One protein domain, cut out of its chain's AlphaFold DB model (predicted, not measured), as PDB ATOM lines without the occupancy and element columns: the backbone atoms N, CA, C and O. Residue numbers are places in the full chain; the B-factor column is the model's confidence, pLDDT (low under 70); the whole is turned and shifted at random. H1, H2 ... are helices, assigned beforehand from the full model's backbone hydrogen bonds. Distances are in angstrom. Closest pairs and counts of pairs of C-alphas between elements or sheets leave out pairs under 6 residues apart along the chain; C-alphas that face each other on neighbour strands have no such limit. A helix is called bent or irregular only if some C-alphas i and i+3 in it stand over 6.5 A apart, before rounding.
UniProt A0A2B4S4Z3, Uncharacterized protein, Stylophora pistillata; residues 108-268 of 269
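AT A GLANCE: This is residues 108 to 268 of the 269 residues of an uncharacterized protein of Stylophora pistillata (UniProt A0A2B4S4Z3). One long helix, H3, runs along much of the long axis, with the helical hairpin H1 and H2 packed on its first part and a crossed pair, H5 and H6, at its last residues. H7 crosses H6 near its last residues, and H8 runs from H6 out to the far end, away from the hairpin. The printed part has 161 residues with eight named helices, H1 to H8 in chain order, and no named strand; the class is all helix. It is compact by its radius of gyration of the C-alphas, 17.5 A, yet elongated, spanning 62 by 35 by 29 A.

IN THESE COORDINATES: H3, residues 149 to 174, is 36.4 A long, from C-alpha 149 at (-20.713, 4.537, 16.100) to C-alpha 174 at (-1.943, -25.696, 8.229). Before it come H1, residues 108 to 121, 20.0 A, beginning at C-alpha 108 (-2.197, 1.041, 8.758), and H2, residues 129 to 140, 16.5 A. After it come H4, residues 177 to 180, 5.2 A; H5, residues 184 to 195, 17.1 A; H6, residues 199 to 218, 29.1 A; H7, residues 230 to 243, 20.1 A; and H8, residues 249 to 266, 26.2 A, ending at C-alpha 266 (13.849, -41.786, 11.014). H5 is irregular, with C-alphas 191 and 194 8.0 A apart; H6 is only just irregular, with C-alphas 201 and 204 6.7 A apart.

HOW THE PARTS SIT: The helix packing is mostly crossed, with 2 of 11 touching pairs at a shallow tilt. H3 touches H1 with residues 155 to 163 alone, closest at the C-alphas of Ala 114 and Cys 159, 6.2 A, at a steep tilt of 57 degrees. H1 and H2 form a hairpin at 26 degrees, closest at C-alphas 121 and 129, 6.8 A. H6 is the hub, touching H1, H3, H5, H7 and H8. It touches H5 at a steep tilt of 63 degrees, with the C-alphas of Thr 188 and Ala 209 5.6 A apart. It touches H7 at 72 degrees, only just about perpendicular, closest at C-alphas 215 and 234, 6.7 A. H6 and H8 touch, closest at C-alphas 210 and 254, 7.1 A. H4 is close to H5 but not clearly touching, closest at C-alphas 179 and 187, 6.4 A. Every O i to N i+4 pair is within hydrogen-bond range in H1, H2, H3, H7 and H8, against 6 of 8 in H5 and 12 of 16 in H6; H4 is too short for such a pair.

THE WHOLE: The C-alphas of Arg 146 and Thr 267 are the two farthest apart, 62.4 A. The printed part has no cut; the link from H6 to H7, 11 residues, is long. Residues 242 to 248, of which 242 and 243 belong to H7, stand free. Mean pLDDT of the printed part is 81.4; it is under 70 at residues 125 to 127, 196 to 203, 225 to 226 and 261 to 268.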
ATOM      1  N   ARG A 108      -3.403   1.769   8.362       88.75
ATOM      2  CA  ARG A 108      -2.197   1.041   8.758       88.75
ATOM      3  C   ARG A 108      -2.220   0.701  10.246       88.75
ATOM      4  O   ARG A 108      -2.002  -0.453  10.609       88.75
ATOM      5  N   GLU A 109      -2.490   1.683  11.094       88.81
ATOM      6  CA  GLU A 109      -2.573   1.561  12.548       88.81
ATOM      7  C   GLU A 109      -3.700   0.603  12.937       88.81
ATOM      8  O   GLU A 109      -3.501  -0.291  13.764       88.81
ATOM      9  N   LEU A 110      -4.851   0.722  12.268       89.50
ATOM     10  CA  LEU A 110      -5.977  -0.189  12.429       89.50
ATOM     11  C   LEU A 110      -5.575  -1.636  12.117       89.50
ATOM     12  O   LEU A 110      -5.830  -2.538  12.916       89.50
ATOM     13  N   VAL A 111      -4.914  -1.870  10.979       89.44
ATOM     14  CA  VAL A 111      -4.442  -3.205  10.586       89.44
ATOM     15  C   VAL A 111      -3.416  -3.744  11.581       89.44
ATOM     16  O   VAL A 111      -3.463  -4.930  11.900       89.44
ATOM     17  N   LEU A 112      -2.511  -2.911  12.098       88.56
ATOM     18  CA  LEU A 112      -1.544  -3.328  13.118       88.56
ATOM     19  C   LEU A 112      -2.243  -3.770  14.410       88.56
ATOM     20  O   LEU A 112      -1.936  -4.844  14.922       88.56
ATOM     21  N   LYS A 113      -3.239  -3.015  14.889       87.19
ATOM     22  CA  LYS A 113      -4.034  -3.405  16.067       87.19
ATOM     23  C   LYS A 113      -4.874  -4.654  15.840       87.19
ATOM     24  O   LYS A 113      -4.994  -5.486  16.737       87.19
ATOM     25  N   ALA A 114      -5.407  -4.823  14.636       88.31
ATOM     26  CA  ALA A 114      -6.104  -6.035  14.236       88.31
ATOM     27  C   ALA A 114      -5.157  -7.253  14.230       88.31
ATOM     28  O   ALA A 114      -5.522  -8.315  14.725       88.31
ATOM     29  N   LYS A 115      -3.922  -7.103  13.730       87.88
ATOM     30  CA  LYS A 115      -2.900  -8.163  13.752       87.88
ATOM     31  C   LYS A 115      -2.499  -8.561  15.169       87.88
ATOM     32  O   LYS A 115      -2.444  -9.750  15.449       87.88
ATOM     33  N   GLU A 116      -2.261  -7.584  16.042       85.44
ATOM     34  CA  GLU A 116      -1.945  -7.805  17.459       85.44
ATOM     35  C   GLU A 116      -3.028  -8.680  18.111       85.44
ATOM     36  O   GLU A 116      -2.751  -9.778  18.584       85.44
ATOM     37  N   THR A 117      -4.294  -8.267  18.006       84.50
ATOM     38  CA  THR A 117      -5.439  -9.025  18.531       84.50
ATOM     39  C   THR A 117      -5.548 -10.422  17.900       84.50
ATOM     40  O   THR A 117      -5.834 -11.389  18.603       84.50
ATOM     41  N   PHE A 118      -5.297 -10.564  16.595       85.94
ATOM     42  CA  PHE A 118      -5.319 -11.861  15.908       85.94
ATOM     43  C   PHE A 118      -4.228 -12.824  16.405       85.94
ATOM     44  O   PHE A 118      -4.462 -14.027  16.483       85.94
ATOM     45  N   VAL A 119      -3.038 -12.322  16.742       82.56
ATOM     46  CA  VAL A 119      -1.947 -13.138  17.302       82.56
ATOM     47  C   VAL A 119      -2.235 -13.494  18.760       82.56
ATOM     48  O   VAL A 119      -2.132 -14.660  19.132       82.56
ATOM     49  N   THR A 120      -2.659 -12.519  19.570       79.25
ATOM     50  CA  THR A 120      -2.901 -12.708  21.007       79.25
ATOM     51  C   THR A 120      -4.061 -13.657  21.291       79.25
ATOM     52  O   THR A 120      -3.941 -14.522  22.157       79.25
ATOM     53  N   TYR A 121      -5.185 -13.497  20.589       76.62
ATOM     54  CA  TYR A 121      -6.408 -14.272  20.837       76.62
ATOM     55  C   TYR A 121      -6.601 -15.420  19.840       76.62
ATOM     56  O   TYR A 121      -7.472 -16.266  20.029       76.62
ATOM     57  N   GLY A 122      -5.764 -15.476  18.805       74.31
ATOM     58  CA  GLY A 122      -5.831 -16.474  17.751       74.31
ATOM     59  C   GLY A 122      -6.762 -16.078  16.597       74.31
ATOM     60  O   GLY A 122      -7.484 -15.077  16.648       74.31
ATOM     61  N   PRO A 123      -6.760 -16.875  15.511       73.12
ATOM     62  CA  PRO A 123      -7.592 -16.623  14.348       73.12
ATOM     63  C   PRO A 123      -9.082 -16.606  14.677       73.12
ATOM     64  O   PRO A 123      -9.844 -15.932  13.990       73.12
ATOM     65  N   TRP A 124      -9.528 -17.348  15.685       71.69
ATOM     66  CA  TRP A 124     -10.920 -17.431  16.116       71.69
ATOM     67  C   TRP A 124     -11.261 -16.294  17.085       71.69
ATOM     68  O   TRP A 124     -10.446 -15.861  17.889       71.69
ATOM     69  N   LEU A 125     -12.489 -15.786  17.009       64.56
ATOM     70  CA  LEU A 125     -12.932 -14.718  17.901       64.56
ATOM     71  C   LEU A 125     -13.238 -15.336  19.272       64.56
ATOM     72  O   LEU A 125     -14.305 -15.912  19.476       64.56
ATOM     73  N   VAL A 126     -12.274 -15.260  20.189       68.00
ATOM     74  CA  VAL A 126     -12.469 -15.567  21.618       68.00
ATOM     75  C   VAL A 126     -13.542 -14.628  22.174       68.00
ATOM     76  O   VAL A 126     -13.667 -13.490  21.700       68.00
ATOM     77  N   ASN A 127     -14.322 -15.079  23.158       69.81
ATOM     78  CA  ASN A 127     -15.277 -14.204  23.845       69.81
ATOM     79  C   ASN A 127     -14.590 -12.904  24.311       69.81
ATOM     80  O   ASN A 127     -13.479 -12.927  24.831       69.81
ATOM     81  N   GLY A 128     -15.210 -11.754  24.033       72.94
ATOM     82  CA  GLY A 128     -14.666 -10.432  24.365       72.94
ATOM     83  C   GLY A 128     -13.522  -9.922  23.471       72.94
ATOM     84  O   GLY A 128     -13.185  -8.743  23.536       72.94
ATOM     85  N   SER A 129     -12.937 -10.739  22.582       77.38
ATOM     86  CA  SER A 129     -11.874 -10.269  21.664       77.38
ATOM     87  C   SER A 129     -12.371  -9.206  20.678       77.38
ATOM     88  O   SER A 129     -11.628  -8.292  20.316       77.38
ATOM     89  N   LEU A 130     -13.641  -9.300  20.268       81.06
ATOM     90  CA  LEU A 130     -14.279  -8.309  19.407       81.06
ATOM     91  C   LEU A 130     -14.522  -6.992  20.151       81.06
ATOM     92  O   LEU A 130     -14.340  -5.929  19.563       81.06
ATOM     93  N   ASP A 131     -14.888  -7.067  21.428       85.81
ATOM     94  CA  ASP A 131     -15.132  -5.893  22.264       85.81
ATOM     95  C   ASP A 131     -13.818  -5.162  22.552       85.81
ATOM     96  O   ASP A 131     -13.731  -3.956  22.340       85.81
ATOM     97  N   LYS A 132     -12.746  -5.901  22.865       84.38
ATOM     98  CA  LYS A 132     -11.384  -5.348  22.980       84.38
ATOM     99  C   LYS A 132     -10.900  -4.711  21.675       84.38
ATOM    100  O   LYS A 132     -10.223  -3.685  21.688       84.38
ATOM    101  N   LEU A 133     -11.221  -5.308  20.524       86.88
ATOM    102  CA  LEU A 133     -10.906  -4.709  19.225       86.88
ATOM    103  C   LEU A 133     -11.710  -3.422  19.003       86.88
ATOM    104  O   LEU A 133     -11.153  -2.443  18.514       86.88
ATOM    105  N   LYS A 134     -12.994  -3.420  19.366       89.12
ATOM    106  CA  LYS A 134     -13.866  -2.249  19.271       89.12
ATOM    107  C   LYS A 134     -13.340  -1.099  20.132       89.12
ATOM    108  O   LYS A 134     -13.193  -0.000  19.612       89.12
ATOM    109  N   GLU A 135     -12.959  -1.370  21.375       89.25
ATOM    110  CA  GLU A 135     -12.347  -0.395  22.285       89.25
ATOM    111  C   GLU A 135     -11.052   0.189  21.693       89.25
ATOM    112  O   GLU A 135     -10.891   1.405  21.599       89.25
ATOM    113  N   LYS A 136     -10.150  -0.664  21.182       88.19
ATOM    114  CA  LYS A 136      -8.925  -0.210  20.497       88.19
ATOM    115  C   LYS A 136      -9.230   0.680  19.284       88.19
ATOM    116  O   LYS A 136      -8.493   1.629  19.028       88.19
ATOM    117  N   ILE A 137     -10.288   0.374  18.533       89.88
ATOM    118  CA  ILE A 137     -10.740   1.179  17.391       89.88
ATOM    119  C   ILE A 137     -11.287   2.528  17.860       89.88
ATOM    120  O   ILE A 137     -10.938   3.548  17.276       89.88
ATOM    121  N   GLU A 138     -12.111   2.552  18.905       90.25
ATOM    122  CA  GLU A 138     -12.648   3.786  19.486       90.25
ATOM    123  C   GLU A 138     -11.517   4.712  19.944       90.25
ATOM    124  O   GLU A 138     -11.513   5.890  19.592       90.25
ATOM    125  N   VAL A 139     -10.502   4.174  20.627       89.19
ATOM    126  CA  VAL A 139      -9.304   4.930  21.027       89.19
ATOM    127  C   VAL A 139      -8.556   5.487  19.812       89.19
ATOM    128  O   VAL A 139      -8.233   6.674  19.795       89.19
ATOM    129  N   LEU A 140      -8.322   4.675  18.773       86.56
ATOM    130  CA  LEU A 140      -7.642   5.120  17.545       86.56
ATOM    131  C   LEU A 140      -8.393   6.238  16.813       86.56
ATOM    132  O   LEU A 140      -7.767   7.107  16.213       86.56
ATOM    133  N   LEU A 141      -9.724   6.213  16.854       86.00
ATOM    134  CA  LEU A 141     -10.578   7.189  16.183       86.00
ATOM    135  C   LEU A 141     -10.734   8.509  16.959       86.00
ATOM    136  O   LEU A 141     -11.334   9.442  16.429       86.00
ATOM    137  N   GLY A 142     -10.193   8.611  18.178       82.81
ATOM    138  CA  GLY A 142     -10.249   9.826  19.000       82.81
ATOM    139  C   GLY A 142     -10.974   9.680  20.343       82.81
ATOM    140  O   GLY A 142     -11.227  10.692  20.997       82.81
ATOM    141  N   GLY A 143     -11.282   8.448  20.763       80.94
ATOM    142  CA  GLY A 143     -11.912   8.113  22.043       80.94
ATOM    143  C   GLY A 143     -13.423   7.881  21.946       80.94
ATOM    144  O   GLY A 143     -14.104   8.472  21.109       80.94
ATOM    145  N   ALA A 144     -13.962   7.032  22.828       71.75
ATOM    146  CA  ALA A 144     -15.362   6.588  22.794       71.75
ATOM    147  C   ALA A 144     -16.387   7.743  22.818       71.75
ATOM    148  O   ALA A 144     -17.425   7.654  22.168       71.75
ATOM    149  N   ASP A 145     -16.063   8.856  23.483       72.94
ATOM    150  CA  ASP A 145     -16.967  10.005  23.639       72.94
ATOM    151  C   ASP A 145     -17.066  10.905  22.395       72.94
ATOM    152  O   ASP A 145     -17.921  11.790  22.333       72.94
ATOM    153  N   ARG A 146     -16.174  10.734  21.410       72.75
ATOM    154  CA  ARG A 146     -16.027  11.658  20.265       72.75
ATOM    155  C   ARG A 146     -16.292  11.015  18.910       72.75
ATOM    156  O   ARG A 146     -16.306  11.715  17.897       72.75
ATOM    157  N   VAL A 147     -16.473   9.699  18.870       78.94
ATOM    158  CA  VAL A 147     -16.446   8.927  17.627       78.94
ATOM    159  C   VAL A 147     -17.840   8.438  17.257       78.94
ATOM    160  O   VAL A 147     -18.564   7.866  18.065       78.94
ATOM    161  N   ASP A 148     -18.203   8.622  15.990       83.38
ATOM    162  CA  ASP A 148     -19.455   8.110  15.443       83.38
ATOM    163  C   ASP A 148     -19.474   6.570  15.452       83.38
ATOM    164  O   ASP A 148     -18.591   5.913  14.887       83.38
ATOM    165  N   ALA A 149     -20.521   5.985  16.039       84.94
ATOM    166  CA  ALA A 149     -20.713   4.537  16.100       84.94
ATOM    167  C   ALA A 149     -20.681   3.864  14.713       84.94
ATOM    168  O   ALA A 149     -20.223   2.727  14.585       84.94
ATOM    169  N   HIS A 150     -21.114   4.562  13.658       85.25
ATOM    170  CA  HIS A 150     -21.028   4.088  12.278       85.25
ATOM    171  C   HIS A 150     -19.574   3.943  11.801       85.25
ATOM    172  O   HIS A 150     -19.248   2.982  11.098       85.25
ATOM    173  N   HIS A 151     -18.682   4.861  12.186       86.94
ATOM    174  CA  HIS A 151     -17.258   4.783  11.834       86.94
ATOM    175  C   HIS A 151     -16.593   3.602  12.541       86.94
ATOM    176  O   HIS A 151     -15.902   2.808  11.899       86.94
ATOM    177  N   VAL A 152     -16.889   3.420  13.833       88.69
ATOM    178  CA  VAL A 152     -16.429   2.255  14.606       88.69
ATOM    179  C   VAL A 152     -16.907   0.961  13.950       88.69
ATOM    180  O   VAL A 152     -16.100   0.072  13.681       88.69
ATOM    181  N   ALA A 153     -18.199   0.860  13.621       87.81
ATOM    182  CA  ALA A 153     -18.769  -0.320  12.974       87.81
ATOM    183  C   ALA A 153     -18.119  -0.615  11.610       87.81
ATOM    184  O   ALA A 153     -17.818  -1.772  11.307       87.81
ATOM    185  N   SER A 154     -17.842   0.425  10.821       89.00
ATOM    186  CA  SER A 154     -17.155   0.310   9.531       89.00
ATOM    187  C   SER A 154     -15.725  -0.225   9.692       89.00
ATOM    188  O   SER A 154     -15.335  -1.163   8.995       89.00
ATOM    189  N   CYS A 155     -14.963   0.293  10.662       90.56
ATOM    190  CA  CYS A 155     -13.628  -0.208  11.005       90.56
ATOM    191  C   CYS A 155     -13.659  -1.659  11.510       90.56
ATOM    192  O   CYS A 155     -12.853  -2.483  11.080       90.56
ATOM    193  N   VAL A 156     -14.614  -2.004  12.381       89.56
ATOM    194  CA  VAL A 156     -14.789  -3.379  12.878       89.56
ATOM    195  C   VAL A 156     -15.100  -4.331  11.721       89.56
ATOM    196  O   VAL A 156     -14.528  -5.419  11.652       89.56
ATOM    197  N   SER A 157     -15.979  -3.933  10.795       89.56
ATOM    198  CA  SER A 157     -16.316  -4.729   9.610       89.56
ATOM    199  C   SER A 157     -15.094  -4.970   8.725       89.56
ATOM    200  O   SER A 157     -14.832  -6.103   8.325       89.56
ATOM    201  N   TYR A 158     -14.294  -3.931   8.489       91.44
ATOM    202  CA  TYR A 158     -13.043  -4.044   7.744       91.44
ATOM    203  C   TYR A 158     -12.052  -5.015   8.409       91.44
ATOM    204  O   TYR A 158     -11.476  -5.878   7.749       91.44
ATOM    205  N   CYS A 159     -11.886  -4.940   9.733       89.62
ATOM    206  CA  CYS A 159     -11.034  -5.881  10.460       89.62
ATOM    207  C   CYS A 159     -11.540  -7.327  10.346       89.62
ATOM    208  O   CYS A 159     -10.736  -8.237  10.144       89.62
ATOM    209  N   LYS A 160     -12.861  -7.551  10.412       88.00
ATOM    210  CA  LYS A 160     -13.458  -8.883  10.200       88.00
ATOM    211  C   LYS A 160     -13.139  -9.435   8.809       88.00
ATOM    212  O   LYS A 160     -12.807 -10.612   8.688       88.00
ATOM    213  N   GLU A 161     -13.191  -8.601   7.775       90.69
ATOM    214  CA  GLU A 161     -12.802  -8.994   6.417       90.69
ATOM    215  C   GLU A 161     -11.329  -9.428   6.364       90.69
ATOM    216  O   GLU A 161     -11.012 -10.509   5.862       90.69
ATOM    217  N   LYS A 162     -10.422  -8.648   6.972       90.44
ATOM    218  CA  LYS A 162      -9.001  -9.023   7.074       90.44
ATOM    219  C   LYS A 162      -8.793 -10.334   7.825       90.44
ATOM    220  O   LYS A 162      -8.005 -11.161   7.374       90.44
ATOM    221  N   TYR A 163      -9.527 -10.558   8.912       89.62
ATOM    222  CA  TYR A 163      -9.460 -11.804   9.675       89.62
ATOM    223  C   TYR A 163      -9.864 -13.003   8.818       89.62
ATOM    224  O   TYR A 163      -9.204 -14.038   8.877       89.62
ATOM    225  N   THR A 164     -10.900 -12.871   7.988       88.44
ATOM    226  CA  THR A 164     -11.310 -13.921   7.046       88.44
ATOM    227  C   THR A 164     -10.189 -14.262   6.063       88.44
ATOM    228  O   THR A 164      -9.885 -15.439   5.864       88.44
ATOM    229  N   LEU A 165      -9.518 -13.251   5.504       91.06
ATOM    230  CA  LEU A 165      -8.386 -13.455   4.592       91.06
ATOM    231  C   LEU A 165      -7.194 -14.120   5.295       91.06
ATOM    232  O   LEU A 165      -6.609 -15.068   4.770       91.06
ATOM    233  N   TRP A 166      -6.853 -13.673   6.503       91.62
ATOM    234  CA  TRP A 166      -5.770 -14.264   7.291       91.62
ATOM    235  C   TRP A 166      -6.073 -15.698   7.717       91.62
ATOM    236  O   TRP A 166      -5.200 -16.556   7.622       91.62
ATOM    237  N   ARG A 167      -7.314 -16.003   8.108       89.00
ATOM    238  CA  ARG A 167      -7.764 -17.378   8.361       89.00
ATOM    239  C   ARG A 167      -7.590 -18.259   7.131       89.00
ATOM    240  O   ARG A 167      -7.141 -19.392   7.264       89.00
ATOM    241  N   ALA A 168      -7.931 -17.769   5.942       88.88
ATOM    242  CA  ALA A 168      -7.742 -18.538   4.716       88.88
ATOM    243  C   ALA A 168      -6.254 -18.863   4.471       88.88
ATOM    244  O   ALA A 168      -5.929 -20.012   4.167       88.88
ATOM    245  N   ASP A 169      -5.352 -17.896   4.675       89.94
ATOM    246  CA  ASP A 169      -3.901 -18.114   4.560       89.94
ATOM    247  C   ASP A 169      -3.372 -19.104   5.612       89.94
ATOM    248  O   ASP A 169      -2.663 -20.055   5.275       89.94
ATOM    249  N   ILE A 170      -3.777 -18.943   6.876       90.19
ATOM    250  CA  ILE A 170      -3.412 -19.865   7.960       90.19
ATOM    251  C   ILE A 170      -3.904 -21.275   7.647       90.19
ATOM    252  O   ILE A 170      -3.105 -22.203   7.675       90.19
ATOM    253  N   ARG A 171      -5.179 -21.454   7.274       89.38
ATOM    254  CA  ARG A 171      -5.728 -22.769   6.904       89.38
ATOM    255  C   ARG A 171      -4.933 -23.395   5.762       89.38
ATOM    256  O   ARG A 171      -4.588 -24.570   5.834       89.38
ATOM    257  N   LYS A 172      -4.608 -22.620   4.723       89.19
ATOM    258  CA  LYS A 172      -3.809 -23.100   3.587       89.19
ATOM    259  C   LYS A 172      -2.439 -23.614   4.033       89.19
ATOM    260  O   LYS A 172      -1.980 -24.629   3.518       89.19
ATOM    261  N   LYS A 173      -1.787 -22.932   4.976       89.88
ATOM    262  CA  LYS A 173      -0.496 -23.358   5.533       89.88
ATOM    263  C   LYS A 173      -0.636 -24.553   6.474       89.88
ATOM    264  O   LYS A 173       0.178 -25.462   6.387       89.88
ATOM    265  N   VAL A 174      -1.668 -24.577   7.318       89.62
ATOM    266  CA  VAL A 174      -1.943 -25.696   8.229       89.62
ATOM    267  C   VAL A 174      -2.171 -26.977   7.449       89.62
ATOM    268  O   VAL A 174      -1.595 -27.982   7.816       89.62
ATOM    269  N   LEU A 175      -2.939 -26.940   6.357       88.81
ATOM    270  CA  LEU A 175      -3.244 -28.118   5.534       88.81
ATOM    271  C   LEU A 175      -2.141 -28.471   4.524       88.81
ATOM    272  O   LEU A 175      -2.281 -29.417   3.747       88.81
ATOM    273  N   ASN A 176      -1.037 -27.723   4.503       88.31
ATOM    274  CA  ASN A 176       0.078 -28.008   3.617       88.31
ATOM    275  C   ASN A 176       0.952 -29.117   4.211       88.31
ATOM    276  O   ASN A 176       1.731 -28.871   5.130       88.31
ATOM    277  N   ARG A 177       0.904 -30.312   3.609       80.69
ATOM    278  CA  ARG A 177       1.695 -31.481   4.033       80.69
ATOM    279  C   ARG A 177       3.190 -31.180   4.186       80.69
ATOM    280  O   ARG A 177       3.811 -31.651   5.129       80.69
ATOM    281  N   LYS A 178       3.761 -30.311   3.340       82.56
ATOM    282  CA  LYS A 178       5.182 -29.918   3.431       82.56
ATOM    283  C   LYS A 178       5.530 -29.168   4.722       82.56
ATOM    284  O   LYS A 178       6.702 -29.082   5.067       82.56
ATOM    285  N   LEU A 179       4.546 -28.564   5.389       83.88
ATOM    286  CA  LEU A 179       4.739 -27.811   6.630       83.88
ATOM    287  C   LEU A 179       4.471 -28.651   7.887       83.88
ATOM    288  O   LEU A 179       4.870 -28.239   8.975       83.88
ATOM    289  N   ASN A 180       3.841 -29.818   7.751       74.31
ATOM    290  CA  ASN A 180       3.544 -30.701   8.881       74.31
ATOM    291  C   ASN A 180       4.779 -31.355   9.473       74.31
ATOM    292  O   ASN A 180       4.851 -31.526  10.680       74.31
ATOM    293  N   HIS A 181       5.753 -31.684   8.627       78.56
ATOM    294  CA  HIS A 181       7.009 -32.300   9.047       78.56
ATOM    295  C   HIS A 181       7.961 -31.310   9.721       78.56
ATOM    296  O   HIS A 181       9.105 -31.654   9.963       78.56
ATOM    297  N   LEU A 182       7.550 -30.060   9.954       84.25
ATOM    298  CA  LEU A 182       8.389 -29.060  10.607       84.25
ATOM    299  C   LEU A 182       8.215 -29.125  12.118       84.25
ATOM    300  O   LEU A 182       7.100 -29.337  12.609       84.25
ATOM    301  N   LYS A 183       9.288 -28.808  12.850       85.31
ATOM    302  CA  LYS A 183       9.208 -28.559  14.293       85.31
ATOM    303  C   LYS A 183       8.161 -27.492  14.590       85.31
ATOM    304  O   LYS A 183       7.968 -26.562  13.799       85.31
ATOM    305  N   ILE A 184       7.519 -27.586  15.752       85.31
ATOM    306  CA  ILE A 184       6.437 -26.669  16.107       85.31
ATOM    307  C   ILE A 184       6.850 -25.193  16.045       85.31
ATOM    308  O   ILE A 184       6.088 -24.364  15.547       85.31
ATOM    309  N   ALA A 185       8.071 -24.861  16.470       83.38
ATOM    310  CA  ALA A 185       8.591 -23.497  16.419       83.38
ATOM    311  C   ALA A 185       8.693 -22.976  14.972       83.38
ATOM    312  O   ALA A 185       8.228 -21.881  14.656       83.38
ATOM    313  N   GLU A 186       9.232 -23.786  14.059       86.56
ATOM    314  CA  GLU A 186       9.360 -23.437  12.639       86.56
ATOM    315  C   GLU A 186       7.997 -23.319  11.954       86.56
ATOM    316  O   GLU A 186       7.766 -22.418  11.143       86.56
ATOM    317  N   PHE A 187       7.075 -24.215  12.295       88.50
ATOM    318  CA  PHE A 187       5.710 -24.175  11.799       88.50
ATOM    319  C   PHE A 187       4.968 -22.932  12.276       88.50
ATOM    320  O   PHE A 187       4.392 -22.221  11.455       88.50
ATOM    321  N   THR A 188       5.060 -22.617  13.569       87.75
ATOM    322  CA  THR A 188       4.501 -21.395  14.161       87.75
ATOM    323  C   THR A 188       5.053 -20.161  13.453       87.75
ATOM    324  O   THR A 188       4.282 -19.313  12.999       87.75
ATOM    325  N   ASN A 189       6.370 -20.105  13.238       86.94
ATOM    326  CA  ASN A 189       7.009 -19.021  12.496       86.94
ATOM    327  C   ASN A 189       6.481 -18.908  11.062       86.94
ATOM    328  O   ASN A 189       6.227 -17.804  10.591       86.94
ATOM    329  N   LYS A 190       6.242 -20.019  10.356       87.88
ATOM    330  CA  LYS A 190       5.668 -19.978   8.998       87.88
ATOM    331  C   LYS A 190       4.197 -19.569   8.969       87.88
ATOM    332  O   LYS A 190       3.788 -18.852   8.047       87.88
ATOM    333  N   LEU A 191       3.401 -19.997   9.948       88.56
ATOM    334  CA  LEU A 191       2.012 -19.561  10.091       88.56
ATOM    335  C   LEU A 191       1.956 -18.045  10.289       88.56
ATOM    336  O   LEU A 191       1.286 -17.347   9.523       88.56
ATOM    337  N   TYR A 192       2.745 -17.537  11.236       87.31
ATOM    338  CA  TYR A 192       2.645 -16.167  11.722       87.31
ATOM    339  C   TYR A 192       3.700 -15.192  11.174       87.31
ATOM    340  O   TYR A 192       3.702 -14.022  11.554       87.31
ATOM    341  N   ALA A 193       4.533 -15.603  10.212       84.44
ATOM    342  CA  ALA A 193       5.525 -14.740   9.555       84.44
ATOM    343  C   ALA A 193       4.994 -13.348   9.130       84.44
ATOM    344  O   ALA A 193       5.715 -12.362   9.300       84.44
ATOM    345  N   PRO A 194       3.750 -13.200   8.619       81.31
ATOM    346  CA  PRO A 194       3.216 -11.892   8.225       81.31
ATOM    347  C   PRO A 194       2.888 -10.934   9.384       81.31
ATOM    348  O   PRO A 194       2.546  -9.772   9.125       81.31
ATOM    349  N   PHE A 195       2.916 -11.401  10.635       82.00
ATOM    350  CA  PHE A 195       2.390 -10.661  11.780       82.00
ATOM    351  C   PHE A 195       3.454  -9.901  12.581       82.00
ATOM    352  O   PHE A 195       3.059  -8.958  13.250       82.00
ATOM    353  N   LYS A 196       4.759 -10.197  12.414       64.44
ATOM    354  CA  LYS A 196       5.915  -9.481  13.021       64.44
ATOM    355  C   LYS A 196       5.584  -8.834  14.381       64.44
ATOM    356  O   LYS A 196       5.487  -7.611  14.480       64.44
ATOM    357  N   THR A 197       5.393  -9.658  15.401       64.50
ATOM    358  CA  THR A 197       5.032  -9.241  16.764       64.50
ATOM    359  C   THR A 197       6.182  -9.459  17.744       64.50
ATOM    360  O   THR A 197       7.178 -10.107  17.414       64.50
ATOM    361  N   LYS A 198       6.057  -8.894  18.951       61.44
ATOM    362  CA  LYS A 198       7.005  -9.142  20.047       61.44
ATOM    363  C   LYS A 198       6.920 -10.608  20.489       61.44
ATOM    364  O   LYS A 198       5.869 -11.235  20.375       61.44
ATOM    365  N   GLU A 199       8.017 -11.148  21.010       60.72
ATOM    366  CA  GLU A 199       8.137 -12.561  21.404       60.72
ATOM    367  C   GLU A 199       7.094 -12.991  22.454       60.72
ATOM    368  O   GLU A 199       6.519 -14.073  22.355       60.72
ATOM    369  N   GLU A 200       6.751 -12.116  23.402       58.69
ATOM    370  CA  GLU A 200       5.721 -12.387  24.418       58.69
ATOM    371  C   GLU A 200       4.324 -12.600  23.822       58.69
ATOM    372  O   GLU A 200       3.580 -13.475  24.270       58.69
ATOM    373  N   GLU A 201       3.981 -11.858  22.768       63.12
ATOM    374  CA  GLU A 201       2.687 -11.963  22.084       63.12
ATOM    375  C   GLU A 201       2.574 -13.284  21.304       63.12
ATOM    376  O   GLU A 201       1.471 -13.767  21.045       63.12
ATOM    377  N   MET A 202       3.709 -13.916  20.983       67.12
ATOM    378  CA  MET A 202       3.783 -15.178  20.243       67.12
ATOM    379  C   MET A 202       3.557 -16.422  21.114       67.12
ATOM    380  O   MET A 202       3.336 -17.501  20.562       67.12
ATOM    381  N   LYS A 203       3.533 -16.311  22.453       69.44
ATOM    382  CA  LYS A 203       3.280 -17.467  23.343       69.44
ATOM    383  C   LYS A 203       1.963 -18.180  23.004       69.44
ATOM    384  O   LYS A 203       1.913 -19.409  22.923       69.44
ATOM    385  N   ASN A 204       0.912 -17.415  22.711       75.81
ATOM    386  CA  ASN A 204      -0.384 -17.965  22.299       75.81
ATOM    387  C   ASN A 204      -0.392 -18.452  20.843       75.81
ATOM    388  O   ASN A 204      -1.174 -19.345  20.500       75.81
ATOM    389  N   ALA A 205       0.496 -17.925  19.995       80.69
ATOM    390  CA  ALA A 205       0.650 -18.369  18.613       80.69
ATOM    391  C   ALA A 205       1.163 -19.814  18.547       80.69
ATOM    392  O   ALA A 205       0.642 -20.606  17.763       80.69
ATOM    393  N   THR A 206       2.109 -20.187  19.417       82.81
ATOM    394  CA  THR A 206       2.601 -21.571  19.516       82.81
ATOM    395  C   THR A 206       1.500 -22.520  19.982       82.81
ATOM    396  O   THR A 206       1.225 -23.510  19.307       82.81
ATOM    397  N   LYS A 207       0.785 -22.190  21.072       83.56
ATOM    398  CA  LYS A 207      -0.364 -22.987  21.554       83.56
ATOM    399  C   LYS A 207      -1.415 -23.182  20.453       83.56
ATOM    400  O   LYS A 207      -1.906 -24.288  20.230       83.56
ATOM    401  N   THR A 208      -1.698 -22.113  19.712       85.75
ATOM    402  CA  THR A 208      -2.599 -22.137  18.556       85.75
ATOM    403  C   THR A 208      -2.101 -23.062  17.448       85.75
ATOM    404  O   THR A 208      -2.876 -23.862  16.923       85.75
ATOM    405  N   ALA A 209      -0.824 -22.965  17.084       88.31
ATOM    406  CA  ALA A 209      -0.232 -23.779  16.034       88.31
ATOM    407  C   ALA A 209      -0.311 -25.276  16.366       88.31
ATOM    408  O   ALA A 209      -0.681 -26.064  15.494       88.31
ATOM    409  N   ILE A 210      -0.048 -25.652  17.626       87.69
ATOM    410  CA  ILE A 210      -0.135 -27.049  18.074       87.69
ATOM    411  C   ILE A 210      -1.578 -27.552  17.953       87.69
ATOM    412  O   ILE A 210      -1.813 -28.600  17.353       87.69
ATOM    413  N   LEU A 211      -2.562 -26.793  18.455       88.19
ATOM    414  CA  LEU A 211      -3.973 -27.186  18.361       88.19
ATOM    415  C   LEU A 211      -4.438 -27.343  16.915       88.19
ATOM    416  O   LEU A 211      -5.119 -28.314  16.596       88.19
ATOM    417  N   LEU A 212      -4.085 -26.400  16.038       89.56
ATOM    418  CA  LEU A 212      -4.472 -26.442  14.626       89.56
ATOM    419  C   LEU A 212      -3.922 -27.684  13.930       89.56
ATOM    420  O   LEU A 212      -4.632 -28.323  13.153       89.56
ATOM    421  N   ARG A 213      -2.670 -28.034  14.225       88.12
ATOM    422  CA  ARG A 213      -2.028 -29.224  13.679       88.12
ATOM    423  C   ARG A 213      -2.661 -30.502  14.226       88.12
ATOM    424  O   ARG A 213      -3.018 -31.369  13.434       88.12
ATOM    425  N   LYS A 214      -2.861 -30.599  15.545       87.69
ATOM    426  CA  LYS A 214      -3.525 -31.749  16.180       87.69
ATOM    427  C   LYS A 214      -4.924 -31.967  15.619       87.69
ATOM    428  O   LYS A 214      -5.234 -33.067  15.178       87.69
ATOM    429  N   PHE A 215      -5.719 -30.901  15.546       89.25
ATOM    430  CA  PHE A 215      -7.048 -30.934  14.951       89.25
ATOM    431  C   PHE A 215      -7.009 -31.455  13.512       89.25
ATOM    432  O   PHE A 215      -7.749 -32.378  13.178       89.25
ATOM    433  N   ALA A 216      -6.134 -30.903  12.664       87.94
ATOM    434  CA  ALA A 216      -6.031 -31.308  11.265       87.94
ATOM    435  C   ALA A 216      -5.634 -32.786  11.101       87.94
ATOM    436  O   ALA A 216      -6.151 -33.446  10.196       87.94
ATOM    437  N   SER A 217      -4.772 -33.301  11.985       84.12
ATOM    438  CA  SER A 217      -4.371 -34.712  12.022       84.12
ATOM    439  C   SER A 217      -5.508 -35.626  12.484       84.12
ATOM    440  O   SER A 217      -5.811 -36.599  11.806       84.12
ATOM    441  N   GLU A 218      -6.165 -35.312  13.602       85.44
ATOM    442  CA  GLU A 218      -7.195 -36.178  14.205       85.44
ATOM    443  C   GLU A 218      -8.478 -36.251  13.378       85.44
ATOM    444  O   GLU A 218      -9.140 -37.284  13.329       85.44
ATOM    445  N   THR A 219      -8.833 -35.161  12.702       83.44
ATOM    446  CA  THR A 219     -10.073 -35.088  11.915       83.44
ATOM    447  C   THR A 219      -9.863 -35.364  10.420       83.44
ATOM    448  O   THR A 219     -10.814 -35.283   9.633       83.44
ATOM    449  N   GLY A 220      -8.633 -35.710  10.017       79.38
ATOM    450  CA  GLY A 220      -8.300 -36.133   8.654       79.38
ATOM    451  C   GLY A 220      -8.378 -35.022   7.600       79.38
ATOM    452  O   GLY A 220      -8.586 -35.303   6.419       79.38
ATOM    453  N   TYR A 221      -8.226 -33.744   7.974       83.44
ATOM    454  CA  TYR A 221      -8.253 -32.651   6.984       83.44
ATOM    455  C   TYR A 221      -7.046 -32.657   6.044       83.44
ATOM    456  O   TYR A 221      -7.103 -32.024   4.990       83.44
ATOM    457  N   PHE A 222      -5.965 -33.358   6.394       79.00
ATOM    458  CA  PHE A 222      -4.827 -33.543   5.491       79.00
ATOM    459  C   PHE A 222      -5.160 -34.369   4.255       79.00
ATOM    460  O   PHE A 222      -4.504 -34.205   3.221       79.00
ATOM    461  N   ASP A 223      -6.165 -35.232   4.358       76.88
ATOM    462  CA  ASP A 223      -6.618 -36.098   3.276       76.88
ATOM    463  C   ASP A 223      -7.848 -35.514   2.576       76.88
ATOM    464  O   ASP A 223      -7.981 -35.642   1.362       76.88
ATOM    465  N   GLU A 224      -8.691 -34.772   3.302       72.25
ATOM    466  CA  GLU A 224      -9.947 -34.238   2.776       72.25
ATOM    467  C   GLU A 224     -10.095 -32.726   3.027       72.25
ATOM    468  O   GLU A 224     -10.784 -32.253   3.936       72.25
ATOM    469  N   THR A 225      -9.420 -31.938   2.187       69.25
ATOM    470  CA  THR A 225      -9.293 -30.476   2.348       69.25
ATOM    471  C   THR A 225     -10.536 -29.671   1.936       69.25
ATOM    472  O   THR A 225     -10.619 -28.483   2.263       69.25
ATOM    473  N   SER A 226     -11.508 -30.295   1.259       67.69
ATOM    474  CA  SER A 226     -12.726 -29.670   0.705       67.69
ATOM    475  C   SER A 226     -13.809 -29.347   1.742       67.69
ATOM    476  O   SER A 226     -14.755 -28.622   1.441       67.69
ATOM    477  N   LYS A 227     -13.667 -29.837   2.977       71.25
ATOM    478  CA  LYS A 227     -14.613 -29.618   4.079       71.25
ATOM    479  C   LYS A 227     -14.777 -28.122   4.393       71.25
ATOM    480  O   LYS A 227     -13.814 -27.428   4.739       71.25
ATOM    481  N   SER A 228     -15.990 -27.588   4.243       70.19
ATOM    482  CA  SER A 228     -16.288 -26.155   4.412       70.19
ATOM    483  C   SER A 228     -16.362 -25.704   5.876       70.19
ATOM    484  O   SER A 228     -16.300 -24.510   6.147       70.19
ATOM    485  N   ASP A 229     -16.438 -26.643   6.815       84.25
ATOM    486  CA  ASP A 229     -16.720 -26.445   8.241       84.25
ATOM    487  C   ASP A 229     -15.470 -26.446   9.144       84.25
ATOM    488  O   ASP A 229     -15.584 -26.510  10.368       84.25
ATOM    489  N   PHE A 230     -14.273 -26.330   8.552       87.06
ATOM    490  CA  PHE A 230     -12.978 -26.389   9.249       87.06
ATOM    491  C   PHE A 230     -12.932 -25.548  10.532       87.06
ATOM    492  O   PHE A 230     -12.587 -26.057  11.595       87.06
ATOM    493  N   TRP A 231     -13.286 -24.262  10.441       86.44
ATOM    494  CA  TRP A 231     -13.164 -23.337  11.571       86.44
ATOM    495  C   TRP A 231     -14.217 -23.578  12.652       86.44
ATOM    496  O   TRP A 231     -13.894 -23.455  13.830       86.44
ATOM    497  N   ASP A 232     -15.439 -23.958  12.279       85.81
ATOM    498  CA  ASP A 232     -16.506 -24.230  13.247       85.81
ATOM    499  C   ASP A 232     -16.206 -25.506  14.043       85.81
ATOM    500  O   ASP A 232     -16.294 -25.516  15.272       85.81
ATOM    501  N   LYS A 233     -15.749 -26.564  13.361       87.94
ATOM    502  CA  LYS A 233     -15.286 -27.795  14.014       87.94
ATOM    503  C   LYS A 233     -14.043 -27.566  14.867       87.94
ATOM    504  O   LYS A 233     -13.961 -28.120  15.958       87.94
ATOM    505  N   PHE A 234     -13.112 -26.733  14.403       88.25
ATOM    506  CA  PHE A 234     -11.934 -26.377  15.187       88.25
ATOM    507  C   PHE A 234     -12.317 -25.667  16.493       88.25
ATOM    508  O   PHE A 234     -11.784 -26.005  17.546       88.25
ATOM    509  N   VAL A 235     -13.253 -24.710  16.454       86.06
ATOM    510  CA  VAL A 235     -13.704 -24.002  17.666       86.06
ATOM    511  C   VAL A 235     -14.329 -24.974  18.665       86.06
ATOM    512  O   VAL A 235     -14.029 -24.893  19.855       86.06
ATOM    513  N   ASN A 236     -15.146 -25.921  18.197       86.19
ATOM    514  CA  ASN A 236     -15.713 -26.959  19.059       86.19
ATOM    515  C   ASN A 236     -14.617 -27.838  19.678       86.19
ATOM    516  O   ASN A 236     -14.585 -27.991  20.897       86.19
ATOM    517  N   PHE A 237     -13.678 -28.317  18.859       88.12
ATOM    518  CA  PHE A 237     -12.536 -29.114  19.306       88.12
ATOM    519  C   PHE A 237     -11.708 -28.393  20.375       88.12
ATOM    520  O   PHE A 237     -11.402 -28.953  21.424       88.12
ATOM    521  N   ALA A 238     -11.366 -27.127  20.145       84.75
ATOM    522  CA  ALA A 238     -10.541 -26.372  21.075       84.75
ATOM    523  C   ALA A 238     -11.295 -26.017  22.371       84.75
ATOM    524  O   ALA A 238     -10.697 -26.012  23.445       84.75
ATOM    525  N   ASN A 239     -12.614 -25.796  22.306       84.94
ATOM    526  CA  ASN A 239     -13.455 -25.641  23.495       84.94
ATOM    527  C   ASN A 239     -13.518 -26.926  24.337       84.94
ATOM    528  O   ASN A 239     -13.477 -26.855  25.565       84.94
ATOM    529  N   GLU A 240     -13.627 -28.092  23.702       86.19
ATOM    530  CA  GLU A 240     -13.560 -29.390  24.385       86.19
ATOM    531  C   GLU A 240     -12.178 -29.616  25.001       86.19
ATOM    532  O   GLU A 240     -12.076 -29.949  26.180       86.19
ATOM    533  N   TRP A 241     -11.116 -29.329  24.245       83.81
ATOM    534  CA  TRP A 241      -9.742 -29.413  24.729       83.81
ATOM    535  C   TRP A 241      -9.498 -28.534  25.959       83.81
ATOM    536  O   TRP A 241      -8.886 -28.977  26.931       83.81
ATOM    537  N   ASN A 242     -10.005 -27.299  25.953       79.88
ATOM    538  CA  ASN A 242      -9.852 -26.395  27.089       79.88
ATOM    539  C   ASN A 242     -10.603 -26.903  28.326       79.88
ATOM    540  O   ASN A 242     -10.031 -26.892  29.409       79.88
ATOM    541  N   LYS A 243     -11.807 -27.471  28.171       82.38
ATOM    542  CA  LYS A 243     -12.564 -28.077  29.285       82.38
ATOM    543  C   LYS A 243     -11.895 -29.314  29.892       82.38
ATOM    544  O   LYS A 243     -12.198 -29.669  31.035       82.38
ATOM    545  N   ASN A 244     -11.016 -29.985  29.154       79.69
ATOM    546  CA  ASN A 244     -10.332 -31.172  29.648       79.69
ATOM    547  C   ASN A 244      -9.349 -30.794  30.766       79.69
ATOM    548  O   ASN A 244      -8.388 -30.047  30.561       79.69
ATOM    549  N   LYS A 245      -9.560 -31.360  31.959       76.12
ATOM    550  CA  LYS A 245      -8.704 -31.172  33.143       76.12
ATOM    551  C   LYS A 245      -7.450 -32.055  33.097       76.12
ATOM    552  O   LYS A 245      -7.160 -32.775  34.047       76.12
ATOM    553  N   ILE A 246      -6.739 -32.042  31.972       76.75
ATOM    554  CA  ILE A 246      -5.473 -32.764  31.813       76.75
ATOM    555  C   ILE A 246      -4.358 -31.902  32.435       76.75
ATOM    556  O   ILE A 246      -4.153 -30.775  31.972       76.75
ATOM    557  N   PRO A 247      -3.636 -32.386  33.463       74.94
ATOM    558  CA  PRO A 247      -2.480 -31.677  34.008       74.94
ATOM    559  C   PRO A 247      -1.402 -31.495  32.935       74.94
ATOM    560  O   PRO A 247      -1.146 -32.419  32.168       74.94
ATOM    561  N   ASN A 248      -0.765 -30.322  32.876       80.44
ATOM    562  CA  ASN A 248       0.314 -30.015  31.924       80.44
ATOM    563  C   ASN A 248      -0.045 -30.280  30.444       80.44
ATOM    564  O   ASN A 248       0.838 -30.568  29.633       80.44
ATOM    565  N   LYS A 249      -1.333 -30.158  30.075       81.56
ATOM    566  CA  LYS A 249      -1.863 -30.492  28.737       81.56
ATOM    567  C   LYS A 249      -1.059 -29.899  27.585       81.56
ATOM    568  O   LYS A 249      -0.865 -30.567  26.577       81.56
ATOM    569  N   TRP A 250      -0.569 -28.669  27.737       81.25
ATOM    570  CA  TRP A 250       0.221 -27.975  26.720       81.25
ATOM    571  C   TRP A 250       1.619 -28.565  26.545       81.25
ATOM    572  O   TRP A 250       2.037 -28.794  25.413       81.25
ATOM    573  N   THR A 251       2.303 -28.866  27.649       82.00
ATOM    574  CA  THR A 251       3.629 -29.492  27.640       82.00
ATOM    575  C   THR A 251       3.558 -30.887  27.032       82.00
ATOM    576  O   THR A 251       4.337 -31.205  26.142       82.00
ATOM    577  N   THR A 252       2.567 -31.692  27.429       82.19
ATOM    578  CA  THR A 252       2.350 -33.027  26.851       82.19
ATOM    579  C   THR A 252       2.097 -32.962  25.346       82.19
ATOM    580  O   THR A 252       2.665 -33.751  24.598       82.19
ATOM    581  N   LEU A 253       1.287 -32.000  24.887       81.50
ATOM    582  CA  LEU A 253       0.992 -31.814  23.465       81.50
ATOM    583  C   LEU A 253       2.232 -31.427  22.660       81.50
ATOM    584  O   LEU A 253       2.417 -31.885  21.535       81.50
ATOM    585  N   GLN A 254       3.064 -30.563  23.239       81.88
ATOM    586  CA  GLN A 254       4.309 -30.139  22.623       81.88
ATOM    587  C   GLN A 254       5.286 -31.314  22.501       81.88
ATOM    588  O   GLN A 254       5.836 -31.528  21.424       81.88
ATOM    589  N   THR A 255       5.445 -32.119  23.555       81.81
ATOM    590  CA  THR A 255       6.290 -33.320  23.513       81.81
ATOM    591  C   THR A 255       5.768 -34.351  22.507       81.81
ATOM    592  O   THR A 255       6.559 -34.935  21.775       81.81
ATOM    593  N   GLU A 256       4.448 -34.557  22.413       79.56
ATOM    594  CA  GLU A 256       3.840 -35.451  21.411       79.56
ATOM    595  C   GLU A 256       4.190 -35.011  19.976       79.56
ATOM    596  O   GLU A 256       4.521 -35.838  19.124       79.56
ATOM    597  N   ASP A 257       4.133 -33.707  19.705       76.88
ATOM    598  CA  ASP A 257       4.454 -33.138  18.396       76.88
ATOM    599  C   ASP A 257       5.954 -33.241  18.060       76.88
ATOM    600  O   ASP A 257       6.320 -33.612  16.942       76.88
ATOM    601  N   GLU A 258       6.827 -32.987  19.037       78.94
ATOM    602  CA  GLU A 258       8.282 -33.131  18.896       78.94
ATOM    603  C   GLU A 258       8.705 -34.594  18.659       78.94
ATOM    604  O   GLU A 258       9.587 -34.864  17.836       78.94
ATOM    605  N   SER A 259       8.034 -35.556  19.297       74.56
ATOM    606  CA  SER A 259       8.256 -36.987  19.049       74.56
ATOM    607  C   SER A 259       7.839 -37.397  17.634       74.56
ATOM    608  O   SER A 259       8.614 -38.055  16.940       74.56
ATOM    609  N   LYS A 260       6.676 -36.934  17.147       72.06
ATOM    610  CA  LYS A 260       6.217 -37.204  15.767       72.06
ATOM    611  C   LYS A 260       7.189 -36.677  14.717       72.06
ATOM    612  O   LYS A 260       7.417 -37.347  13.714       72.06
ATOM    613  N   TYR A 261       7.775 -35.500  14.946       68.12
ATOM    614  CA  TYR A 261       8.822 -34.957  14.077       68.12
ATOM    615  C   TYR A 261      10.012 -35.923  13.964       68.12
ATOM    616  O   TYR A 261      10.480 -36.203  12.858       68.12
ATOM    617  N   THR A 262      10.462 -36.451  15.103       63.25
ATOM    618  CA  THR A 262      11.618 -37.353  15.191       63.25
ATOM    619  C   THR A 262      11.352 -38.673  14.457       63.25
ATOM    620  O   THR A 262      12.157 -39.069  13.617       63.25
ATOM    621  N   GLU A 263      10.170 -39.272  14.634       61.53
ATOM    622  CA  GLU A 263       9.760 -40.487  13.907       61.53
ATOM    623  C   GLU A 263       9.683 -40.279  12.380       61.53
ATOM    624  O   GLU A 263      10.101 -41.142  11.602       61.53
ATOM    625  N   THR A 264       9.191 -39.124  11.908       59.66
ATOM    626  CA  THR A 264       9.171 -38.820  10.460       59.66
ATOM    627  C   THR A 264      10.557 -38.634   9.842       59.66
ATOM    628  O   THR A 264      10.714 -38.855   8.641       59.66
ATOM    629  N   MET A 265      11.560 -38.229  10.624       58.31
ATOM    630  CA  MET A 265      12.948 -38.141  10.154       58.31
ATOM    631  C   MET A 265      13.576 -39.533  10.038       58.31
ATOM    632  O   MET A 265      14.235 -39.819   9.044       58.31
ATOM    633  N   GLU A 266      13.316 -40.416  11.002       54.91
ATOM    634  CA  GLU A 266      13.849 -41.786  11.014       54.91
ATOM    635  C   GLU A 266      13.240 -42.687   9.930       54.91
ATOM    636  O   GLU A 266      13.927 -43.541   9.384       54.91
ATOM    637  N   THR A 267      11.976 -42.470   9.561       53.31
ATOM    638  CA  THR A 267      11.293 -43.222   8.485       53.31
ATOM    639  C   THR A 267      11.579 -42.703   7.072       53.31
ATOM    640  O   THR A 267      11.164 -43.326   6.095       53.31
ATOM    641  N   SER A 268      12.275 -41.569   6.950       48.88
ATOM    642  CA  SER A 268      12.692 -40.980   5.667       48.88
ATOM    643  C   SER A 268      14.140 -41.332   5.280       48.88
ATOM    644  O   SER A 268      14.639 -40.811   4.277       48.88
TER     645      SER A 268